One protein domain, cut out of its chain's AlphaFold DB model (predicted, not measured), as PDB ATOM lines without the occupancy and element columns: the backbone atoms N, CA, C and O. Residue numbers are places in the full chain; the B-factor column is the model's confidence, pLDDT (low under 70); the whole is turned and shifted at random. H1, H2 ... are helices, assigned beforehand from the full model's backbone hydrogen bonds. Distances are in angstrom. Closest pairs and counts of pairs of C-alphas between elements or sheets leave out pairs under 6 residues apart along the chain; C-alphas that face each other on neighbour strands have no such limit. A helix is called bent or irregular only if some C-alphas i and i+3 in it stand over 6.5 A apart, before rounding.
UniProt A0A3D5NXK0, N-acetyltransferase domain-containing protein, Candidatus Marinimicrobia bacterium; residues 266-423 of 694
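What this domain is: This is residues 266 to 423 of the 694 residues of the protein "N-acetyltransferase domain-containing protein" of Candidatus Marinimicrobia bacterium (UniProt A0A3D5NXK0). What shape do these atoms make? They form a cluster of helices round the long helix H2, with H3 and H5 packed on it and a hairpin of H6 and H7 at one end, where H6 makes a corner with H3, residues 392 to 397 meeting residues 345 to 349, and both arms of the hairpin pack on H5. H1 and the short H4 sit at the other end of H2, and residues 306 to 344, with no named element, loop along the outside of H2 and H3. What are its make-up and size? The printed part has 158 residues with seven named helices, H1 to H7 in order, and no named strand: the class is all helix. It is compact, with a radius of gyration of the C-alphas of 15.5 A, and rounded, spanning 46 by 37 by 27 A.

Where its parts are: Where do the first helices lie? H1 is residues 266 to 273, beginning at C-alpha 266 (53.405, 46.941, 36.210), and H2 is residues 284 to 305, 30.1 A long. H2 has a kink of 31 degrees near residue 291 and is only just irregular, C-alphas 286 and 289 being 6.7 A apart. Which helices follow? H3 is residues 345 to 363, 26.5 A; H4 is residues 367 to 370, irregular with C-alphas 367 and 370 7.6 A apart; H5 is residues 373 to 383, 16.1 A. H6 is residues 386 to 398, 18.2 A, and H7 is residues 404 to 420, 24.0 A, ending at C-alpha 420 (29.369, 23.257, 35.942).

How they stand to each other: What touches the hub? H2 touches H5 at a shallow tilt of 31 degrees, the same way, closest at the C-alphas of Gly 297 and Pro 379, 4.6 A. With residues 292 to 296 alone it touches H3, its hairpin partner, closest at C-alphas 296 and 352, 7.3 A. It touches H4 at C-alphas 285 and 367, 4.3 A, and only just touches H1, with 3 pairs of C-alphas within 8 A, closest 269 and 284, 6.2 A. How does the far end sit? H6 is about perpendicular to H3 at 85 degrees, closest at C-alphas 346 and 396, 4.0 A, and forms a hairpin with H7, closest at C-alphas 397 and 407, 5.0 A. H5 touches H6 at C-alphas 381 and 389, 4.1 A, and H7 at C-alphas 374 and 413, 6.3 A. Are the helix backbones complete? Every O i to N i+4 pair is within hydrogen-bond range in H1, H6 and H7, against 16 of 18 in H2, 13 of 15 in H3 and 5 of 7 in H5; H4 is too short for such a pair.

The domain as a whole: How far does it reach? The two C-alphas farthest apart, of Ile 279 and Ser 400, are 48.3 A apart. Are there cuts or long links? The printed part has no cut, and the link from H2 to H3, 39 residues, is long. Where is confidence low? Residues 279 and 329 are under 70 in pLDDT, and the mean of the printed part is 91.8.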
ATOM      1  N   GLU A 266      53.019  46.061  35.106       95.25
ATOM      2  CA  GLU A 266      53.405  46.941  36.210       95.25
ATOM      3  C   GLU A 266      53.479  48.416  35.782       95.25
ATOM      4  O   GLU A 266      52.868  49.279  36.418       95.25
ATOM      5  N   GLN A 267      54.161  48.718  34.672       93.38
ATOM      6  CA  GLN A 267      54.238  50.082  34.137       93.38
ATOM      7  C   GLN A 267      52.845  50.645  33.828       93.38
ATOM      8  O   GLN A 267      52.572  51.819  34.087       93.38
ATOM      9  N   HIS A 268      51.944  49.818  33.295       91.75
ATOM     10  CA  HIS A 268      50.565  50.218  33.036       91.75
ATOM     11  C   HIS A 268      49.805  50.539  34.334       91.75
ATOM     12  O   HIS A 268      49.128  51.565  34.417       91.75
ATOM     13  N   LEU A 269      49.959  49.709  35.369       93.31
ATOM     14  CA  LEU A 269      49.350  49.929  36.682       93.31
ATOM     15  C   LEU A 269      49.870  51.209  37.354       93.31
ATOM     16  O   LEU A 269      49.079  51.956  37.933       93.31
ATOM     17  N   TYR A 270      51.166  51.518  37.233       93.50
ATOM     18  CA  TYR A 270      51.721  52.785  37.721       93.50
ATOM     19  C   TYR A 270      51.129  53.996  37.000       93.50
ATOM     20  O   TYR A 270      50.727  54.951  37.658       93.50
ATOM     21  N   LEU A 271      50.989  53.949  35.673       89.62
ATOM     22  CA  LEU A 271      50.382  55.052  34.921       89.62
ATOM     23  C   LEU A 271      48.930  55.313  35.334       89.62
ATOM     24  O   LEU A 271      48.531  56.473  35.446       89.62
ATOM     25  N   LEU A 272      48.158  54.255  35.598       87.56
ATOM     26  CA  LEU A 272      46.793  54.365  36.124       87.56
ATOM     27  C   LEU A 272      46.777  54.975  37.528       87.56
ATOM     28  O   LEU A 272      45.976  55.867  37.803       87.56
ATOM     29  N   LYS A 273      47.685  54.531  38.405       87.50
ATOM     30  CA  LYS A 273      47.842  55.065  39.767       87.50
ATOM     31  C   LYS A 273      48.227  56.550  39.764       87.50
ATOM     32  O   LYS A 273      47.758  57.297  40.617       87.50
ATOM     33  N   GLU A 274      49.044  56.977  38.804       87.69
ATOM     34  CA  GLU A 274      49.478  58.369  38.623       87.69
ATOM     35  C   GLU A 274      48.451  59.246  37.882       87.69
ATOM     36  O   GLU A 274      48.659  60.453  37.759       87.69
ATOM     37  N   GLY A 275      47.354  58.674  37.364       81.44
ATOM     38  CA  GLY A 275      46.364  59.410  36.568       81.44
ATOM     39  C   GLY A 275      46.903  59.902  35.219       81.44
ATOM     40  O   GLY A 275      46.423  60.898  34.684       81.44
ATOM     41  N   ARG A 276      47.916  59.223  34.668       79.38
ATOM     42  CA  ARG A 276      48.588  59.560  33.397       79.38
ATOM     43  C   ARG A 276      48.021  58.790  32.202       79.38
ATOM     44  O   ARG A 276      48.725  58.548  31.220       79.38
ATOM     45  N   THR A 277      46.767  58.373  32.301       78.06
ATOM     46  CA  THR A 277      46.017  57.678  31.250       78.06
ATOM     47  C   THR A 277      44.845  58.532  30.780       78.06
ATOM     48  O   THR A 277      44.477  59.510  31.432       78.06
ATOM     49  N   ASP A 278      44.240  58.163  29.652       74.62
ATOM     50  CA  ASP A 278      43.051  58.849  29.157       74.62
ATOM     51  C   ASP A 278      41.902  58.776  30.171       74.62
ATOM     52  O   ASP A 278      41.740  57.793  30.898       74.62
ATOM     53  N   ILE A 279      41.040  59.794  30.172       69.31
ATOM     54  CA  ILE A 279      39.898  59.882  31.099       69.31
ATOM     55  C   ILE A 279      38.901  58.718  30.952       69.31
ATOM     56  O   ILE A 279      38.123  58.443  31.860       69.31
ATOM     57  N   ASN A 280      38.931  58.034  29.805       74.31
ATOM     58  CA  ASN A 280      38.074  56.891  29.494       74.31
ATOM     59  C   ASN A 280      38.715  55.540  29.850       74.31
ATOM     60  O   ASN A 280      38.094  54.500  29.623       74.31
ATOM     61  N   THR A 281      39.952  55.515  30.361       77.56
ATOM     62  CA  THR A 281      40.612  54.262  30.732       77.56
ATOM     63  C   THR A 281      39.964  53.679  31.997       77.56
ATOM     64  O   THR A 281      39.810  54.397  32.988       77.56
ATOM     65  N   PRO A 282      39.569  52.389  31.999       81.44
ATOM     66  CA  PRO A 282      39.006  51.761  33.188       81.44
ATOM     67  C   PRO A 282      39.985  51.788  34.374       81.44
ATOM     68  O   PRO A 282      41.195  51.686  34.163       81.44
ATOM     69  N   PRO A 283      39.494  51.854  35.626       85.38
ATOM     70  CA  PRO A 283      40.361  51.765  36.797       85.38
ATOM     71  C   PRO A 283      41.135  50.440  36.837       85.38
ATOM     72  O   PRO A 283      40.628  49.406  36.397       85.38
ATOM     73  N   ALA A 284      42.321  50.450  37.452       88.44
ATOM     74  CA  ALA A 284      43.210  49.288  37.537       88.44
ATOM     75  C   ALA A 284      42.508  48.012  38.038       88.44
ATOM     76  O   ALA A 284      42.648  46.960  37.422       88.44
ATOM     77  N   ALA A 285      41.671  48.114  39.077       90.19
ATOM     78  CA  ALA A 285      40.928  46.974  39.622       90.19
ATOM     79  C   ALA A 285      39.973  46.308  38.605       90.19
ATOM     80  O   ALA A 285      39.677  45.123  38.725       90.19
ATOM     81  N   PHE A 286      39.490  47.032  37.584       88.19
ATOM     82  CA  PHE A 286      38.633  46.460  36.535       88.19
ATOM     83  C   PHE A 286      39.414  45.696  35.467       88.19
ATOM     84  O   PHE A 286      38.859  44.753  34.890       88.19
ATOM     85  N   LEU A 287      40.652  46.123  35.197       90.38
ATOM     86  CA  LEU A 287      41.577  45.497  34.245       90.38
ATOM     87  C   LEU A 287      42.335  44.329  34.881       90.38
ATOM     88  O   LEU A 287      42.693  43.375  34.195       90.38
ATOM     89  N   TRP A 288      42.543  44.386  36.196       95.19
ATOM     90  CA  TRP A 288      43.346  43.422  36.932       95.19
ATOM     91  C   TRP A 288      42.927  41.960  36.731       95.19
ATOM     92  O   TRP A 288      43.810  41.165  36.428       95.19
ATOM     93  N   PRO A 289      41.633  41.580  36.755       94.88
ATOM     94  CA  PRO A 289      41.209  40.225  36.397       94.88
ATOM     95  C   PRO A 289      41.764  39.707  35.065       94.88
ATOM     96  O   PRO A 289      42.206  38.563  34.977       94.88
ATOM     97  N   HIS A 290      41.771  40.550  34.027       94.06
ATOM     98  CA  HIS A 290      42.316  40.194  32.713       94.06
ATOM     99  C   HIS A 290      43.837  40.058  32.756       94.06
ATOM    100  O   HIS A 290      44.377  39.106  32.194       94.06
ATOM    101  N   PHE A 291      44.531  40.950  33.465       95.88
ATOM    102  CA  PHE A 291      45.979  40.848  33.653       95.88
ATOM    103  C   PHE A 291      46.395  39.627  34.478       95.88
ATOM    104  O   PHE A 291      47.423  39.026  34.173       95.88
ATOM    105  N   VAL A 292      45.600  39.225  35.472       96.88
ATOM    106  CA  VAL A 292      45.809  37.993  36.244       96.88
ATOM    107  C   VAL A 292      45.618  36.769  35.368       96.88
ATOM    108  O   VAL A 292      46.548  35.978  35.236       96.88
ATOM    109  N   TRP A 293      44.465  36.647  34.708       95.88
ATOM    110  CA  TRP A 293      44.184  35.483  33.871       95.88
ATOM    111  C   TRP A 293      45.223  35.335  32.759       95.88
ATOM    112  O   TRP A 293      45.799  34.271  32.550       95.88
ATOM    113  N   THR A 294      45.504  36.425  32.049       95.00
ATOM    114  CA  THR A 294      46.446  36.393  30.928       95.00
ATOM    115  C   THR A 294      47.874  36.143  31.397       95.00
ATOM    116  O   THR A 294      48.588  35.374  30.761       95.00
ATOM    117  N   GLY A 295      48.292  36.762  32.505       95.56
ATOM    118  CA  GLY A 295      49.670  36.661  32.965       95.56
ATOM    119  C   GLY A 295      50.001  35.315  33.588       95.56
ATOM    120  O   GLY A 295      50.980  34.689  33.190       95.56
ATOM    121  N   ILE A 296      49.144  34.816  34.483       96.88
ATOM    122  CA  ILE A 296      49.286  33.460  35.027       96.88
ATOM    123  C   ILE A 296      49.247  32.440  33.883       96.88
ATOM    124  O   ILE A 296      50.115  31.570  33.808       96.88
ATOM    125  N   GLY A 297      48.304  32.590  32.947       94.69
ATOM    126  CA  GLY A 297      48.197  31.703  31.792       94.69
ATOM    127  C   GLY A 297      49.470  31.687  30.940       94.69
ATOM    128  O   GLY A 297      49.901  30.614  30.520       94.69
ATOM    129  N   ALA A 298      50.121  32.836  30.738       93.94
ATOM    130  CA  ALA A 298      51.382  32.926  30.002       93.94
ATOM    131  C   ALA A 298      52.531  32.197  30.719       93.94
ATOM    132  O   ALA A 298      53.223  31.396  30.092       93.94
ATOM    133  N   TYR A 299      52.702  32.395  32.031       95.75
ATOM    134  CA  TYR A 299      53.761  31.720  32.798       95.75
ATOM    135  C   TYR A 299      53.593  30.195  32.832       95.75
ATOM    136  O   TYR A 299      54.566  29.460  32.650       95.75
ATOM    137  N   PHE A 300      52.365  29.699  33.004       94.81
ATOM    138  CA  PHE A 300      52.094  28.258  32.958       94.81
ATOM    139  C   PHE A 300      52.208  27.678  31.551       94.81
ATOM    140  O   PHE A 300      52.689  26.558  31.380       94.81
ATOM    141  N   SER A 301      51.833  28.444  30.531       91.75
ATOM    142  CA  SER A 301      52.018  28.017  29.148       91.75
ATOM    143  C   SER A 301      53.504  27.952  28.774       91.75
ATOM    144  O   SER A 301      53.903  27.002  28.104       91.75
ATOM    145  N   PHE A 302      54.337  28.882  29.261       92.12
ATOM    146  CA  PHE A 302      55.799  28.795  29.146       92.12
ATOM    147  C   PHE A 302      56.330  27.518  29.808       92.12
ATOM    148  O   PHE A 302      57.084  26.765  29.193       92.12
ATOM    149  N   TRP A 303      55.886  27.216  31.031       92.56
ATOM    150  CA  TRP A 303      56.289  25.991  31.721       92.56
ATOM    151  C   TRP A 303      55.933  24.732  30.922       92.56
ATOM    152  O   TRP A 303      56.794  23.874  30.720       92.56
ATOM    153  N   ARG A 304      54.714  24.663  30.373       89.31
ATOM    154  CA  ARG A 304      54.288  23.577  29.477       89.31
ATOM    155  C   ARG A 304      55.165  23.482  28.225       89.31
ATOM    156  O   ARG A 304      55.598  22.387  27.884       89.31
ATOM    157  N   GLN A 305      55.464  24.604  27.563       86.44
ATOM    158  CA  GLN A 305      56.344  24.632  26.381       86.44
ATOM    159  C   GLN A 305      57.745  24.095  26.699       86.44
ATOM    160  O   GLN A 305      58.356  23.424  25.878       86.44
ATOM    161  N   THR A 306      58.229  24.296  27.923       87.56
ATOM    162  CA  THR A 306      59.514  23.740  28.374       87.56
ATOM    163  C   THR A 306      59.436  22.263  28.786       87.56
ATOM    164  O   THR A 306      60.368  21.759  29.406       87.56
ATOM    165  N   GLN A 307      58.335  21.564  28.478       85.38
ATOM    166  CA  GLN A 307      58.040  20.197  28.934       85.38
ATOM    167  C   GLN A 307      58.097  20.060  30.462       85.38
ATOM    168  O   GLN A 307      58.550  19.051  30.995       85.38
ATOM    169  N   PHE A 308      57.644  21.101  31.161       88.19
ATOM    170  CA  PHE A 308      57.624  21.202  32.619       88.19
ATOM    171  C   PHE A 308      59.010  21.229  33.297       88.19
ATOM    172  O   PHE A 308      59.106  21.102  34.519       88.19
ATOM    173  N   GLU A 309      60.089  21.469  32.548       88.00
ATOM    174  CA  GLU A 309      61.461  21.462  33.077       88.00
ATOM    175  C   GLU A 309      61.833  22.731  33.852       88.00
ATOM    176  O   GLU A 309      62.552  22.663  34.856       88.00
ATOM    177  N   VAL A 310      61.394  23.900  33.373       92.19
ATOM    178  CA  VAL A 310      61.774  25.199  33.944       92.19
ATOM    179  C   VAL A 310      60.581  26.136  34.072       92.19
ATOM    180  O   VAL A 310      59.811  26.329  33.139       92.19
ATOM    181  N   PHE A 311      60.469  26.780  35.228       94.38
ATOM    182  CA  PHE A 311      59.506  27.853  35.470       94.38
ATOM    183  C   PHE A 311      60.247  29.188  35.610       94.38
ATOM    184  O   PHE A 311      61.408  29.213  36.032       94.38
ATOM    185  N   VAL A 312      59.604  30.305  35.265       94.31
ATOM    186  CA  VAL A 312      60.186  31.645  35.459       94.31
ATOM    187  C   VAL A 312      60.329  31.912  36.958       94.31
ATOM    188  O   VAL A 312      59.368  31.778  37.706       94.31
ATOM    189  N   ALA A 313      61.527  32.279  37.416       93.19
ATOM    190  CA  ALA A 313      61.803  32.428  38.848       93.19
ATOM    191  C   ALA A 313      61.126  33.653  39.484       93.19
ATOM    192  O   ALA A 313      60.895  33.664  40.690       93.19
ATOM    193  N   ASP A 314      60.833  34.677  38.682       91.06
ATOM    194  CA  ASP A 314      60.206  35.923  39.125       91.06
ATOM    195  C   ASP A 314      58.971  36.246  38.262       91.06
ATOM    196  O   ASP A 314      59.011  37.120  37.390       91.06
ATOM    197  N   PRO A 315      57.881  35.472  38.414       95.38
ATOM    198  CA  PRO A 315      56.693  35.616  37.593       95.38
ATOM    199  C   PRO A 315      55.839  36.778  38.117       95.38
ATOM    200  O   PRO A 315      54.866  36.577  38.842       95.38
ATOM    201  N   ASN A 316      56.218  38.010  37.783       95.00
ATOM    202  CA  ASN A 316      55.576  39.233  38.272       95.00
ATOM    203  C   ASN A 316      55.028  40.109  37.117       95.00
ATOM    204  O   ASN A 316      55.294  39.826  35.942       95.00
ATOM    205  N   PRO A 317      54.253  41.173  37.409       95.94
ATOM    206  CA  PRO A 317      53.708  42.061  36.376       95.94
ATOM    207  C   PRO A 317      54.747  42.937  35.653       95.94
ATOM    208  O   PRO A 317      54.438  43.506  34.605       95.94
ATOM    209  N   ALA A 318      55.959  43.082  36.194       93.50
ATOM    210  CA  ALA A 318      57.048  43.810  35.544       93.50
ATOM    211  C   ALA A 318      57.683  42.989  34.416       93.50
ATOM    212  O   ALA A 318      58.238  43.565  33.490       93.50
ATOM    213  N   ASN A 319      57.560  41.660  34.459       93.00
ATOM    214  CA  ASN A 319      58.157  40.742  33.495       93.00
ATOM    215  C   ASN A 319      57.183  40.279  32.387       93.00
ATOM    216  O   ASN A 319      57.409  39.267  31.723       93.00
ATOM    217  N   ILE A 320      56.078  40.998  32.171       94.00
ATOM    218  CA  ILE A 320      55.094  40.628  31.151       94.00
ATOM    219  C   ILE A 320      54.378  41.841  30.553       94.00
ATOM    220  O   ILE A 320      54.005  42.780  31.259       94.00
ATOM    221  N   ILE A 321      54.151  41.804  29.242       93.00
ATOM    222  CA  ILE A 321      53.360  42.775  28.481       93.00
ATOM    223  C   ILE A 321      52.022  42.133  28.121       93.00
ATOM    224  O   ILE A 321      51.971  41.055  27.527       93.00
ATOM    225  N   ILE A 322      50.926  42.807  28.474       92.44
ATOM    226  CA  ILE A 322      49.563  42.339  28.203       92.44
ATOM    227  C   ILE A 322      48.755  43.499  27.619       92.44
ATOM    228  O   ILE A 322      48.674  44.557  28.251       92.44
ATOM    229  N   PRO A 323      48.126  43.334  26.440       87.81
ATOM    230  CA  PRO A 323      47.215  44.339  25.914       87.81
ATOM    231  C   PRO A 323      46.067  44.610  26.902       87.81
ATOM    232  O   PRO A 323      45.494  43.667  27.449       87.81
ATOM    233  N   PRO A 324      45.679  45.879  27.124       83.75
ATOM    234  CA  PRO A 324      44.693  46.225  28.147       83.75
ATOM    235  C   PRO A 324      43.263  45.803  27.791       83.75
ATOM    236  O   PRO A 324      42.418  45.724  28.680       83.75
ATOM    237  N   HIS A 325      42.968  45.541  26.513       84.44
ATOM    238  CA  HIS A 325      41.645  45.065  26.117       84.44
ATOM    239  C   HIS A 325      41.531  43.550  26.299       84.44
ATOM    240  O   HIS A 325      42.370  42.786  25.828       84.44
ATOM    241  N   ASP A 326      40.452  43.129  26.950       80.56
ATOM    242  CA  ASP A 326      40.203  41.755  27.396       80.56
ATOM    243  C   ASP A 326      39.841  40.767  26.275       80.56
ATOM    244  O   ASP A 326      39.881  39.554  26.479       80.56
ATOM    245  N   TYR A 327      39.526  41.273  25.082       78.69
ATOM    246  CA  TYR A 327      39.332  40.469  23.875       78.69
ATOM    247  C   TYR A 327      40.642  40.151  23.134       78.69
ATOM    248  O   TYR A 327      40.642  39.292  22.252       78.69
ATOM    249  N   TYR A 328      41.767  40.792  23.484       75.06
ATOM    250  CA  TYR A 328      43.074  40.361  22.986       75.06
ATOM    251  C   TYR A 328      43.535  39.089  23.708       75.06
ATOM    252  O   TYR A 328      43.388  38.928  24.928       75.06
ATOM    253  N   ARG A 329      44.113  38.173  22.928       67.50
ATOM    254  CA  ARG A 329      44.760  36.958  23.427       67.50
ATOM    255  C   ARG A 329      46.261  37.186  23.594       67.50
ATOM    256  O   ARG A 329      46.827  38.098  22.997       67.50
ATOM    257  N   GLY A 330      46.862  36.354  24.438       74.19
ATOM    258  CA  GLY A 330      48.303  36.336  24.669       74.19
ATOM    259  C   GLY A 330      48.814  37.381  25.664       74.19
ATOM    260  O   GLY A 330      48.341  38.515  25.740       74.19
ATOM    261  N   GLY A 331      49.808  36.962  26.439       86.31
ATOM    262  CA  GLY A 331      50.712  37.830  27.184       86.31
ATOM    263  C   GLY A 331      52.136  37.487  26.768       86.31
ATOM    264  O   GLY A 331      52.434  36.314  26.543       86.31
ATOM    265  N   ARG A 332      52.992  38.502  26.631       90.12
ATOM    266  CA  ARG A 332      54.393  38.334  26.233       90.12
ATOM    267  C   ARG A 332      55.302  38.494  27.444       90.12
ATOM    268  O   ARG A 332      55.392  39.596  27.985       90.12
ATOM    269  N   ILE A 333      55.922  37.408  27.889       91.81
ATOM    270  CA  ILE A 333      56.967  37.424  28.917       91.81
ATOM    271  C   ILE A 333      58.204  38.063  28.293       91.81
ATOM    272  O   ILE A 333      58.588  37.645  27.206       91.81
ATOM    273  N   ILE A 334      58.794  39.051  28.971       87.94
ATOM    274  CA  ILE A 334      59.907  39.851  28.418       87.94
ATOM    275  C   ILE A 334      61.298  39.307  28.768       87.94
ATOM    276  O   ILE A 334      62.318  39.734  28.236       87.94
ATOM    277  N   SER A 335      61.373  38.444  29.781       86.81
ATOM    278  CA  SER A 335      62.626  37.857  30.233       86.81
ATOM    279  C   SER A 335      62.386  36.501  30.868       86.81
ATOM    280  O   SER A 335      61.602  36.336  31.805       86.81
ATOM    281  N   ILE A 336      63.149  35.522  30.397       90.12
ATOM    282  CA  ILE A 336      63.205  34.183  30.980       90.12
ATOM    283  C   ILE A 336      64.561  33.895  31.620       90.12
ATOM    284  O   ILE A 336      64.842  32.738  31.908       90.12
ATOM    285  N   ALA A 337      65.416  34.902  31.834       86.06
ATOM    286  CA  ALA A 337      66.802  34.720  32.282       86.06
ATOM    287  C   ALA A 337      66.905  33.984  33.634       86.06
ATOM    288  O   ALA A 337      67.678  33.034  33.786       86.06
ATOM    289  N   SER A 338      66.072  34.368  34.604       88.56
ATOM    290  CA  SER A 338      65.994  33.712  35.912       88.56
ATOM    291  C   SER A 338      64.953  32.591  35.894       88.56
ATOM    292  O   SER A 338      63.766  32.839  35.673       88.56
ATOM    293  N   ARG A 339      65.380  31.354  36.166       92.50
ATOM    294  CA  ARG A 339      64.529  30.151  36.108       92.50
ATOM    295  C   ARG A 339      64.697  29.287  37.352       92.50
ATOM    296  O   ARG A 339      65.795  29.195  37.897       92.50
ATOM    297  N   VAL A 340      63.627  28.612  37.754       93.75
ATOM    298  CA  VAL A 340      63.638  27.570  38.791       93.75
ATOM    299  C   VAL A 340      63.376  26.199  38.169       93.75
ATOM    300  O   VAL A 340      62.702  26.088  37.145       93.75
ATOM    301  N   ARG A 341      63.937  25.153  38.782       91.50
ATOM    302  CA  ARG A 341      63.800  23.744  38.375       91.50
ATOM    303  C   ARG A 341      63.266  22.906  39.530       91.50
ATOM    304  O   ARG A 341      63.379  23.322  40.685       91.50
ATOM    305  N   ASN A 342      62.759  21.714  39.207       84.50
ATOM    306  CA  ASN A 342      62.353  20.684  40.173       84.50
ATOM    307  C   ASN A 342      61.382  21.201  41.250       84.50
ATOM    308  O   ASN A 342      61.461  20.789  42.406       84.50
ATOM    309  N   GLN A 343      60.511  22.145  40.886       88.38
ATOM    310  CA  GLN A 343      59.483  22.642  41.792       88.38
ATOM    311  C   GLN A 343      58.361  21.612  41.898       88.38
ATOM    312  O   GLN A 343      57.944  21.037  40.890       88.38
ATOM    313  N   THR A 344      57.838  21.398  43.104       93.94
ATOM    314  CA  THR A 344      56.571  20.672  43.254       93.94
ATOM    315  C   THR A 344      55.412  21.532  42.724       93.94
ATOM    316  O   THR A 344      55.543  22.762  42.632       93.94
ATOM    317  N   PRO A 345      54.248  20.939  42.398       95.88
ATOM    318  CA  PRO A 345      53.070  21.719  42.025       95.88
ATOM    319  C   PRO A 345      52.681  22.770  43.066       95.88
ATOM    320  O   PRO A 345      52.398  23.912  42.706       95.88
ATOM    321  N   TYR A 346      52.769  22.434  44.358       97.25
ATOM    322  CA  TYR A 346      52.521  23.390  45.438       97.25
ATOM    323  C   TYR A 346      53.523  24.550  45.436       97.25
ATOM    324  O   TYR A 346      53.111  25.703  45.520       97.25
ATOM    325  N   GLN A 347      54.824  24.279  45.292       96.50
ATOM    326  CA  GLN A 347      55.842  25.336  45.249       96.50
ATOM    327  C   GLN A 347      55.636  26.282  44.060       96.50
ATOM    328  O   GLN A 347      55.737  27.498  44.213       96.50
ATOM    329  N   THR A 348      55.290  25.730  42.896       96.81
ATOM    330  CA  THR A 348      55.007  26.508  41.682       96.81
ATOM    331  C   THR A 348      53.758  27.375  41.859       96.81
ATOM    332  O   THR A 348      53.786  28.567  41.551       96.81
ATOM    333  N   LEU A 349      52.680  26.805  42.414       97.56
ATOM    334  CA  LEU A 349      51.451  27.533  42.734       97.56
ATOM    335  C   LEU A 349      51.703  28.636  43.773       97.56
ATOM    336  O   LEU A 349      51.253  29.765  43.612       97.56
ATOM    337  N   HIS A 350      52.458  28.341  44.826       97.31
ATOM    338  CA  HIS A 350      52.788  29.326  45.848       97.31
ATOM    339  C   HIS A 350      53.620  30.483  45.277       97.31
ATOM    340  O   HIS A 350      53.320  31.644  45.553       97.31
ATOM    341  N   LEU A 351      54.616  30.181  44.435       97.50
ATOM    342  CA  LEU A 351      55.466  31.185  43.794       97.50
ATOM    343  C   LEU A 351      54.646  32.174  42.956       97.50
ATOM    344  O   LEU A 351      54.820  33.382  43.112       97.50
ATOM    345  N   ILE A 352      53.747  31.683  42.095       97.69
ATOM    346  CA  ILE A 352      52.933  32.557  41.238       97.69
ATOM    347  C   ILE A 352      51.944  33.402  42.053       97.69
ATOM    348  O   ILE A 352      51.768  34.584  41.761       97.69
ATOM    349  N   LEU A 353      51.325  32.832  43.093       97.56
ATOM    350  CA  LEU A 353      50.382  33.558  43.946       97.56
ATOM    351  C   LEU A 353      51.094  34.677  44.709       97.56
ATOM    352  O   LEU A 353      50.626  35.815  44.727       97.56
ATOM    353  N   GLU A 354      52.261  34.383  45.281       97.50
ATOM    354  CA  GLU A 354      53.031  35.376  46.022       97.50
ATOM    355  C   GLU A 354      53.545  36.495  45.108       97.50
ATOM    356  O   GLU A 354      53.281  37.670  45.371       97.50
ATOM    357  N   LYS A 355      54.217  36.140  44.005       97.38
ATOM    358  CA  LYS A 355      54.880  37.102  43.113       97.38
ATOM    359  C   LYS A 355      53.924  37.901  42.241       97.38
ATOM    360  O   LYS A 355      54.114  39.102  42.066       97.38
ATOM    361  N   TYR A 356      52.885  37.267  41.705       97.38
ATOM    362  CA  TYR A 356      51.987  37.939  40.770       97.38
ATOM    363  C   TYR A 356      50.802  38.604  41.471       97.38
ATOM    364  O   TYR A 356      50.401  39.703  41.085       97.38
ATOM    365  N   ILE A 357      50.237  37.976  42.509       97.00
ATOM    366  CA  ILE A 357      49.009  38.458  43.162       97.00
ATOM    367  C   ILE A 357      49.317  39.238  44.438       97.00
ATOM    368  O   ILE A 357      48.915  40.398  44.559       97.00
ATOM    369  N   HIS A 358      50.005  38.623  45.399       96.19
ATOM    370  CA  HIS A 358      50.154  39.207  46.733       96.19
ATOM    371  C   HIS A 358      51.111  40.405  46.754       96.19
ATOM    372  O   HIS A 358      50.750  41.448  47.302       96.19
ATOM    373  N   GLU A 359      52.290  40.313  46.135       96.94
ATOM    374  CA  GLU A 359      53.230  41.442  46.033       96.94
ATOM    375  C   GLU A 359      52.621  42.632  45.267       96.94
ATOM    376  O   GLU A 359      52.729  43.784  45.707       96.94
ATOM    377  N   THR A 360      51.875  42.366  44.192       96.56
ATOM    378  CA  THR A 360      51.163  43.407  43.435       96.56
ATOM    379  C   THR A 360      50.096  44.094  44.285       96.56
ATOM    380  O   THR A 360      50.034  45.324  44.321       96.56
ATOM    381  N   ALA A 361      49.293  43.335  45.033       95.88
ATOM    382  CA  ALA A 361      48.252  43.887  45.902       95.88
ATOM    383  C   ALA A 361      48.806  44.721  47.072       95.88
ATOM    384  O   ALA A 361      48.143  45.649  47.531       95.88
ATOM    385  N   ARG A 362      50.037  44.442  47.531       95.38
ATOM    386  CA  ARG A 362      50.739  45.295  48.510       95.38
ATOM    387  C   ARG A 362      51.149  46.646  47.908       95.38
ATOM    388  O   ARG A 362      51.200  47.640  48.627       95.38
ATOM    389  N   THR A 363      51.417  46.691  46.603       94.31
ATOM    390  CA  THR A 363      51.877  47.894  45.880       94.31
ATOM    391  C   THR A 363      50.716  48.758  45.363       94.31
ATOM    392  O   THR A 363      50.775  50.000  45.381       94.31
ATOM    393  N   PHE A 364      49.636  48.108  44.927       93.19
ATOM    394  CA  PHE A 364      48.431  48.718  44.373       93.19
ATOM    395  C   PHE A 364      47.223  48.369  45.253       93.19
ATOM    396  O   PHE A 364      46.615  47.310  45.111       93.19
ATOM    397  N   LEU A 365      46.881  49.278  46.172       88.06
ATOM    398  CA  LEU A 365      45.738  49.124  47.079       88.06
ATOM    399  C   LEU A 365      44.435  48.890  46.297       88.06
ATOM    400  O   LEU A 365      44.232  49.471  45.232       88.06
ATOM    401  N   ASP A 366      43.570  48.030  46.835       89.25
ATOM    402  CA  ASP A 366      42.259  47.653  46.282       89.25
ATOM    403  C   ASP A 366      42.275  47.013  44.881       89.25
ATOM    404  O   ASP A 366      41.216  46.753  44.306       89.25
ATOM    405  N   ILE A 367      43.449  46.681  44.325       94.44
ATOM    406  CA  ILE A 367      43.548  46.092  42.980       94.44
ATOM    407  C   ILE A 367      42.783  44.760  42.864       94.44
ATOM    408  O   ILE A 367      42.206  44.459  41.821       94.44
ATOM    409  N   ASN A 368      42.688  44.011  43.967       94.94
ATOM    410  CA  ASN A 368      41.978  42.734  44.050       94.94
ATOM    411  C   ASN A 368      40.460  42.865  44.273       94.94
ATOM    412  O   ASN A 368      39.798  41.843  44.417       94.94
ATOM    413  N   ALA A 369      39.876  44.071  44.277       93.19
ATOM    414  CA  ALA A 369      38.454  44.273  44.598       93.19
ATOM    415  C   ALA A 369      37.471  43.467  43.721       93.19
ATOM    416  O   ALA A 369      36.355  43.182  44.151       93.19
ATOM    417  N   TYR A 370      37.876  43.099  42.501       91.25
ATOM    418  CA  TYR A 370      37.078  42.295  41.567       91.25
ATOM    419  C   TYR A 370      37.699  40.933  41.234       91.25
ATOM    420  O   TYR A 370      37.191  40.249  40.347       91.25
ATOM    421  N   LEU A 371      38.797  40.555  41.895       95.12
ATOM    422  CA  LEU A 371      39.470  39.287  41.642       95.12
ATOM    423  C   LEU A 371      38.760  38.164  42.406       95.12
ATOM    424  O   LEU A 371      38.531  38.280  43.608       95.12
ATOM    425  N   THR A 372      38.421  37.077  41.714       94.38
ATOM    426  CA  THR A 372      37.828  35.878  42.323       94.38
ATOM    427  C   THR A 372      38.781  34.685  42.215       94.38
ATOM    428  O   THR A 372      39.604  34.662  41.298       94.38
ATOM    429  N   PRO A 373      38.644  33.662  43.080       94.38
ATOM    430  CA  PRO A 373      39.416  32.421  42.971       94.38
ATOM    431  C   PRO A 373      39.354  31.778  41.578       94.38
ATOM    432  O   PRO A 373      40.379  31.385  41.023       94.38
ATOM    433  N   THR A 374      38.174  31.768  40.946       93.62
ATOM    434  CA  THR A 374      37.991  31.282  39.570       93.62
ATOM    435  C   THR A 374      38.947  31.978  38.594       93.62
ATOM    436  O   THR A 374      39.591  31.320  37.789       93.62
ATOM    437  N   MET A 375      39.125  33.301  38.703       95.69
ATOM    438  CA  MET A 375      40.024  34.061  37.820       95.69
ATOM    439  C   MET A 375      41.515  33.756  38.043       95.69
ATOM    440  O   MET A 375      42.331  34.089  37.186       95.69
ATOM    441  N   VAL A 376      41.870  33.152  39.179       97.00
ATOM    442  CA  VAL A 376      43.247  32.798  39.546       97.00
ATOM    443  C   VAL A 376      43.589  31.371  39.116       97.00
ATOM    444  O   VAL A 376      44.680  31.142  38.599       97.00
ATOM    445  N   TYR A 377      42.665  30.416  39.271       97.81
ATOM    446  CA  TYR A 377      42.928  29.002  38.966       97.81
ATOM    447  C   TYR A 377      42.535  28.583  37.551       97.81
ATOM    448  O   TYR A 377      43.214  27.743  36.959       97.81
ATOM    449  N   SER A 378      41.507  29.197  36.957       96.38
ATOM    450  CA  SER A 378      41.165  28.960  35.556       96.38
ATOM    451  C   SER A 378      42.325  29.167  34.575       96.38
ATOM    452  O   SER A 378      42.484  28.299  33.720       96.38
ATOM    453  N   PRO A 379      43.173  30.215  34.662       95.75
ATOM    454  CA  PRO A 379      44.309  30.347  33.750       95.75
ATOM    455  C   PRO A 379      45.337  29.216  33.876       95.75
ATOM    456  O   PRO A 379      45.944  28.850  32.876       95.75
ATOM    457  N   ILE A 380      45.519  28.646  35.072       96.69
ATOM    458  CA  ILE A 380      46.402  27.490  35.296       96.69
ATOM    459  C   ILE A 380      45.797  26.251  34.632       96.69
ATOM    460  O   ILE A 380      46.465  25.557  33.867       96.69
ATOM    461  N   TYR A 381      44.510  26.015  34.892       95.25
ATOM    462  CA  TYR A 381      43.746  24.903  34.334       95.25
ATOM    463  C   TYR A 381      43.711  24.932  32.797       95.25
ATOM    464  O   TYR A 381      43.881  23.907  32.144       95.25
ATOM    465  N   GLU A 382      43.522  26.117  32.212       92.31
ATOM    466  CA  GLU A 382      43.477  26.334  30.762       92.31
ATOM    467  C   GLU A 382      44.858  26.174  30.117       92.31
ATOM    468  O   GLU A 382      44.998  25.444  29.136       92.31
ATOM    469  N   ALA A 383      45.886  26.823  30.676       91.94
ATOM    470  CA  ALA A 383      47.239  26.827  30.121       91.94
ATOM    471  C   ALA A 383      47.857  25.426  30.069       91.94
ATOM    472  O   ALA A 383      48.513  25.071  29.086       91.94
ATOM    473  N   LEU A 384      47.628  24.625  31.112       91.75
ATOM    474  CA  LEU A 384      48.138  23.257  31.197       91.75
ATOM    475  C   LEU A 384      47.271  22.236  30.459       91.75
ATOM    476  O   LEU A 384      47.689  21.094  30.358       91.75
ATOM    477  N   GLU A 385      46.135  22.644  29.889       88.31
ATOM    478  CA  GLU A 385      45.063  21.778  29.374       88.31
ATOM    479  C   GLU A 385      44.252  21.101  30.491       88.31
ATOM    480  O   GLU A 385      44.811  20.756  31.532       88.31
ATOM    481  N   PRO A 386      42.940  20.861  30.293       86.75
ATOM    482  CA  PRO A 386      42.038  20.446  31.369       86.75
ATOM    483  C   PRO A 386      42.485  19.237  32.203       86.75
ATOM    484  O   PRO A 386      42.336  19.248  33.425       86.75
ATOM    485  N   GLU A 387      43.046  18.203  31.571       87.12
ATOM    486  CA  GLU A 387      43.487  16.989  32.271       87.12
ATOM    487  C   GLU A 387      44.726  17.247  33.144       87.12
ATOM    488  O   GLU A 387      44.695  17.001  34.353       87.12
ATOM    489  N   HIS A 388      45.799  17.802  32.569       90.75
ATOM    490  CA  HIS A 388      47.025  18.099  33.319       90.75
ATOM    491  C   HIS A 388      46.826  19.250  34.312       90.75
ATOM    492  O   HIS A 388      47.399  19.228  35.397       90.75
ATOM    493  N   GLY A 389      45.992  20.237  33.977       94.81
ATOM    494  CA  GLY A 389      45.627  21.349  34.848       94.81
ATOM    495  C   GLY A 389      44.870  20.891  36.093       94.81
ATOM    496  O   GLY A 389      45.211  21.311  37.201       94.81
ATOM    497  N   ARG A 390      43.901  19.973  35.938       95.31
ATOM    498  CA  ARG A 390      43.237  19.307  37.072       95.31
ATOM    499  C   ARG A 390      44.259  18.581  37.942       95.31
ATOM    500  O   ARG A 390      44.335  18.844  39.139       95.31
ATOM    501  N   HIS A 391      45.075  17.727  37.324       96.00
ATOM    502  CA  HIS A 391      46.067  16.926  38.034       96.00
ATOM    503  C   HIS A 391      47.083  17.789  38.800       96.00
ATOM    504  O   HIS A 391      47.392  17.509  39.958       96.00
ATOM    505  N   PHE A 392      47.560  18.876  38.188       97.19
ATOM    506  CA  PHE A 392      48.469  19.833  38.814       97.19
ATOM    507  C   PHE A 392      47.869  20.440  40.089       97.19
ATOM    508  O   PHE A 392      48.528  20.456  41.131       97.19
ATOM    509  N   LEU A 393      46.624  20.921  40.023       97.94
ATOM    510  CA  LEU A 393      45.951  21.539  41.167       97.94
ATOM    511  C   LEU A 393      45.671  20.518  42.278       97.94
ATOM    512  O   LEU A 393      45.934  20.813  43.442       97.94
ATOM    513  N   GLU A 394      45.227  19.307  41.929       97.94
ATOM    514  CA  GLU A 394      45.026  18.199  42.877       97.94
ATOM    515  C   GLU A 394      46.331  17.831  43.602       97.94
ATOM    516  O   GLU A 394      46.357  17.697  44.829       97.94
ATOM    517  N   MET A 395      47.447  17.736  42.873       97.56
ATOM    518  CA  MET A 395      48.763  17.504  43.471       97.56
ATOM    519  C   MET A 395      49.211  18.659  44.372       97.56
ATOM    520  O   MET A 395      49.796  18.416  45.428       97.56
ATOM    521  N   ALA A 396      48.953  19.907  43.974       97.38
ATOM    522  CA  ALA A 396      49.334  21.080  44.755       97.38
ATOM    523  C   ALA A 396      48.621  21.118  46.117       97.38
ATOM    524  O   ALA A 396      49.238  21.456  47.127       97.38
ATOM    525  N   ILE A 397      47.343  20.734  46.176       97.25
ATOM    526  CA  ILE A 397      46.576  20.723  47.432       97.25
ATOM    527  C   ILE A 397      46.792  19.474  48.293       97.25
ATOM    528  O   ILE A 397      46.565  19.520  49.509       97.25
ATOM    529  N   ALA A 398      47.241  18.374  47.681       96.88
ATOM    530  CA  ALA A 398      47.640  17.155  48.378       96.88
ATOM    531  C   ALA A 398      48.981  17.307  49.122       96.88
ATOM    532  O   ALA A 398      49.279  16.511  50.015       96.88
ATOM    533  N   ASP A 399      49.781  18.324  48.786       96.25
ATOM    534  CA  ASP A 399      51.027  18.619  49.487       96.25
ATOM    535  C   ASP A 399      50.760  18.965  50.965       96.25
ATOM    536  O   ASP A 399      49.901  19.785  51.311       96.25
ATOM    537  N   SER A 400      51.530  18.340  51.856       93.94
ATOM    538  CA  SER A 400      51.477  18.569  53.304       93.94
ATOM    539  C   SER A 400      51.777  20.015  53.714       93.94
ATOM    540  O   SER A 400      51.330  20.450  54.774       93.94
ATOM    541  N   GLN A 401      52.528  20.751  52.890       95.38
ATOM    542  CA  GLN A 401      52.879  22.149  53.131       95.38
ATOM    543  C   GLN A 401      51.777  23.122  52.691       95.38
ATOM    544  O   GLN A 401      51.850  24.299  53.040       95.38
ATOM    545  N   CYS A 402      50.763  22.650  51.956       95.88
ATOM    546  CA  CYS A 402      49.668  23.487  51.484       95.88
ATOM    547  C   CYS A 402      48.757  23.927  52.654       95.88
ATOM    548  O   CYS A 402      48.239  23.061  53.380       95.88
ATOM    549  N   PRO A 403      48.546  25.246  52.858       96.56
ATOM    550  CA  PRO A 403      47.647  25.772  53.883       96.56
ATOM    551  C   PRO A 403      46.212  25.266  53.716       96.56
ATOM    552  O   PRO A 403      45.766  24.972  52.607       96.56
ATOM    553  N   ALA A 404      45.474  25.178  54.824       96.38
ATOM    554  CA  ALA A 404      44.101  24.676  54.807       96.38
ATOM    555  C   ALA A 404      43.175  25.565  53.966       96.38
ATOM    556  O   ALA A 404      42.355  25.043  53.217       96.38
ATOM    557  N   GLU A 405      43.363  26.882  54.038       95.62
ATOM    558  CA  GLU A 405      42.567  27.870  53.312       95.62
ATOM    559  C   GLU A 405      42.770  27.745  51.797       95.62
ATOM    560  O   GLU A 405      41.800  27.695  51.044       95.62
ATOM    561  N   LEU A 406      44.024  27.617  51.346       96.12
ATOM    562  CA  LEU A 406      44.344  27.434  49.926       96.12
ATOM    563  C   LEU A 406      43.811  26.094  49.400       96.12
ATOM    564  O   LEU A 406      43.287  26.027  48.290       96.12
ATOM    565  N   ARG A 407      43.913  25.031  50.209       97.31
ATOM    566  CA  ARG A 407      43.358  23.712  49.879       97.31
ATOM    567  C   ARG A 407      41.849  23.780  49.664       97.31
ATOM    568  O   ARG A 407      41.366  23.241  48.675       97.31
ATOM    569  N   GLU A 408      41.120  24.423  50.573       97.25
ATOM    570  CA  GLU A 408      39.669  24.591  50.458       97.25
ATOM    571  C   GLU A 408      39.300  25.428  49.226       97.25
ATOM    572  O   GLU A 408      38.411  25.052  48.468       97.25
ATOM    573  N   GLU A 409      40.016  26.528  48.981       96.75
ATOM    574  CA  GLU A 409      39.747  27.416  47.848       96.75
ATOM    575  C   GLU A 409      39.931  26.714  46.492       96.75
ATOM    576  O   GLU A 409      39.058  26.796  45.624       96.75
ATOM    577  N   VAL A 410      41.032  25.978  46.319       97.88
ATOM    578  CA  VAL A 410      41.303  25.212  45.093       97.88
ATOM    579  C   VAL A 410      40.346  24.024  44.957       97.88
ATOM    580  O   VAL A 410      39.884  23.759  43.849       97.88
ATOM    581  N   GLN A 411      39.998  23.330  46.048       97.69
ATOM    582  CA  GLN A 411      39.015  22.241  45.994       97.69
ATOM    583  C   GLN A 411      37.644  22.755  45.541       97.69
ATOM    584  O   GLN A 411      37.046  22.176  44.641       97.69
ATOM    585  N   ASN A 412      37.187  23.887  46.085       97.44
ATOM    586  CA  ASN A 412      35.932  24.515  45.670       97.44
ATOM    587  C   ASN A 412      35.941  24.878  44.176       97.44
ATOM    588  O   ASN A 412      34.935  24.695  43.489       97.44
ATOM    589  N   PHE A 413      37.073  25.366  43.658       97.31
ATOM    590  CA  PHE A 413      37.239  25.619  42.227       97.31
ATOM    591  C   PHE A 413      37.146  24.329  41.393       97.31
ATOM    592  O   PHE A 413      36.447  24.307  40.379       97.31
ATOM    593  N   LEU A 414      37.819  23.253  41.808       96.75
ATOM    594  CA  LEU A 414      37.775  21.966  41.105       96.75
ATOM    595  C   LEU A 414      36.357  21.374  41.094       96.75
ATOM    596  O   LEU A 414      35.896  20.930  40.041       96.75
ATOM    597  N   ASP A 415      35.643  21.450  42.218       95.88
ATOM    598  CA  ASP A 415      34.252  21.007  42.340       95.88
ATOM    599  C   ASP A 415      33.318  21.845  41.442       95.88
ATOM    600  O   ASP A 415      32.396  21.321  40.809       95.88
ATOM    601  N   GLU A 416      33.557  23.157  41.326       92.88
ATOM    602  CA  GLU A 416      32.816  24.028  40.406       92.88
ATOM    603  C   GLU A 416      33.045  23.625  38.942       92.88
ATOM    604  O   GLU A 416      32.088  23.517  38.170       92.88
ATOM    605  N   VAL A 417      34.295  23.361  38.555       91.31
ATOM    606  CA  VAL A 417      34.637  22.914  37.197       91.31
ATOM    607  C   VAL A 417      34.014  21.553  36.892       91.31
ATOM    608  O   VAL A 417      33.482  21.363  35.797       91.31
ATOM    609  N   GLU A 418      34.020  20.626  37.847       88.56
ATOM    610  CA  GLU A 418      33.421  19.299  37.692       88.56
ATOM    611  C   GLU A 418      31.894  19.371  37.551       88.56
ATOM    612  O   GLU A 418      31.313  18.728  36.677       88.56
ATOM    613  N   THR A 419      31.234  20.201  38.358       86.75
ATOM    614  CA  THR A 419      29.767  20.305  38.367       86.75
ATOM    615  C   THR A 419      29.208  21.172  37.241       86.75
ATOM    616  O   THR A 419      28.148  20.871  36.689       86.75
ATOM    617  N   GLN A 420      29.881  22.270  36.896       84.31
ATOM    618  CA  GLN A 420      29.369  23.257  35.942       84.31
ATOM    619  C   GLN A 420      30.068  23.206  34.588       84.31
ATOM    620  O   GLN A 420      29.501  23.662  33.595       84.31
ATOM    621  N   GLY A 421      31.267  22.639  34.515       85.62
ATOM    622  CA  GLY A 421      32.138  22.747  33.356       85.62
ATOM    623  C   GLY A 421      33.056  23.951  33.383       85.62
ATOM    624  O   GLY A 421      32.693  25.025  33.868       85.62
ATOM    625  N   PHE A 422      34.225  23.757  32.779       90.25
ATOM    626  CA  PHE A 422      35.224  24.793  32.599       90.25
ATOM    627  C   PHE A 422      34.734  25.887  31.636       90.25
ATOM    628  O   PHE A 422      34.232  25.597  30.552       90.25
ATOM    629  N   CYS A 423      34.899  27.152  32.027       92.19
ATOM    630  CA  CYS A 423      34.586  28.311  31.195       92.19
ATOM    631  C   CYS A 423      35.897  28.918  30.663       92.19
ATOM    632  O   CYS A 423      36.655  29.473  31.463       92.19
TER     633      CYS A 423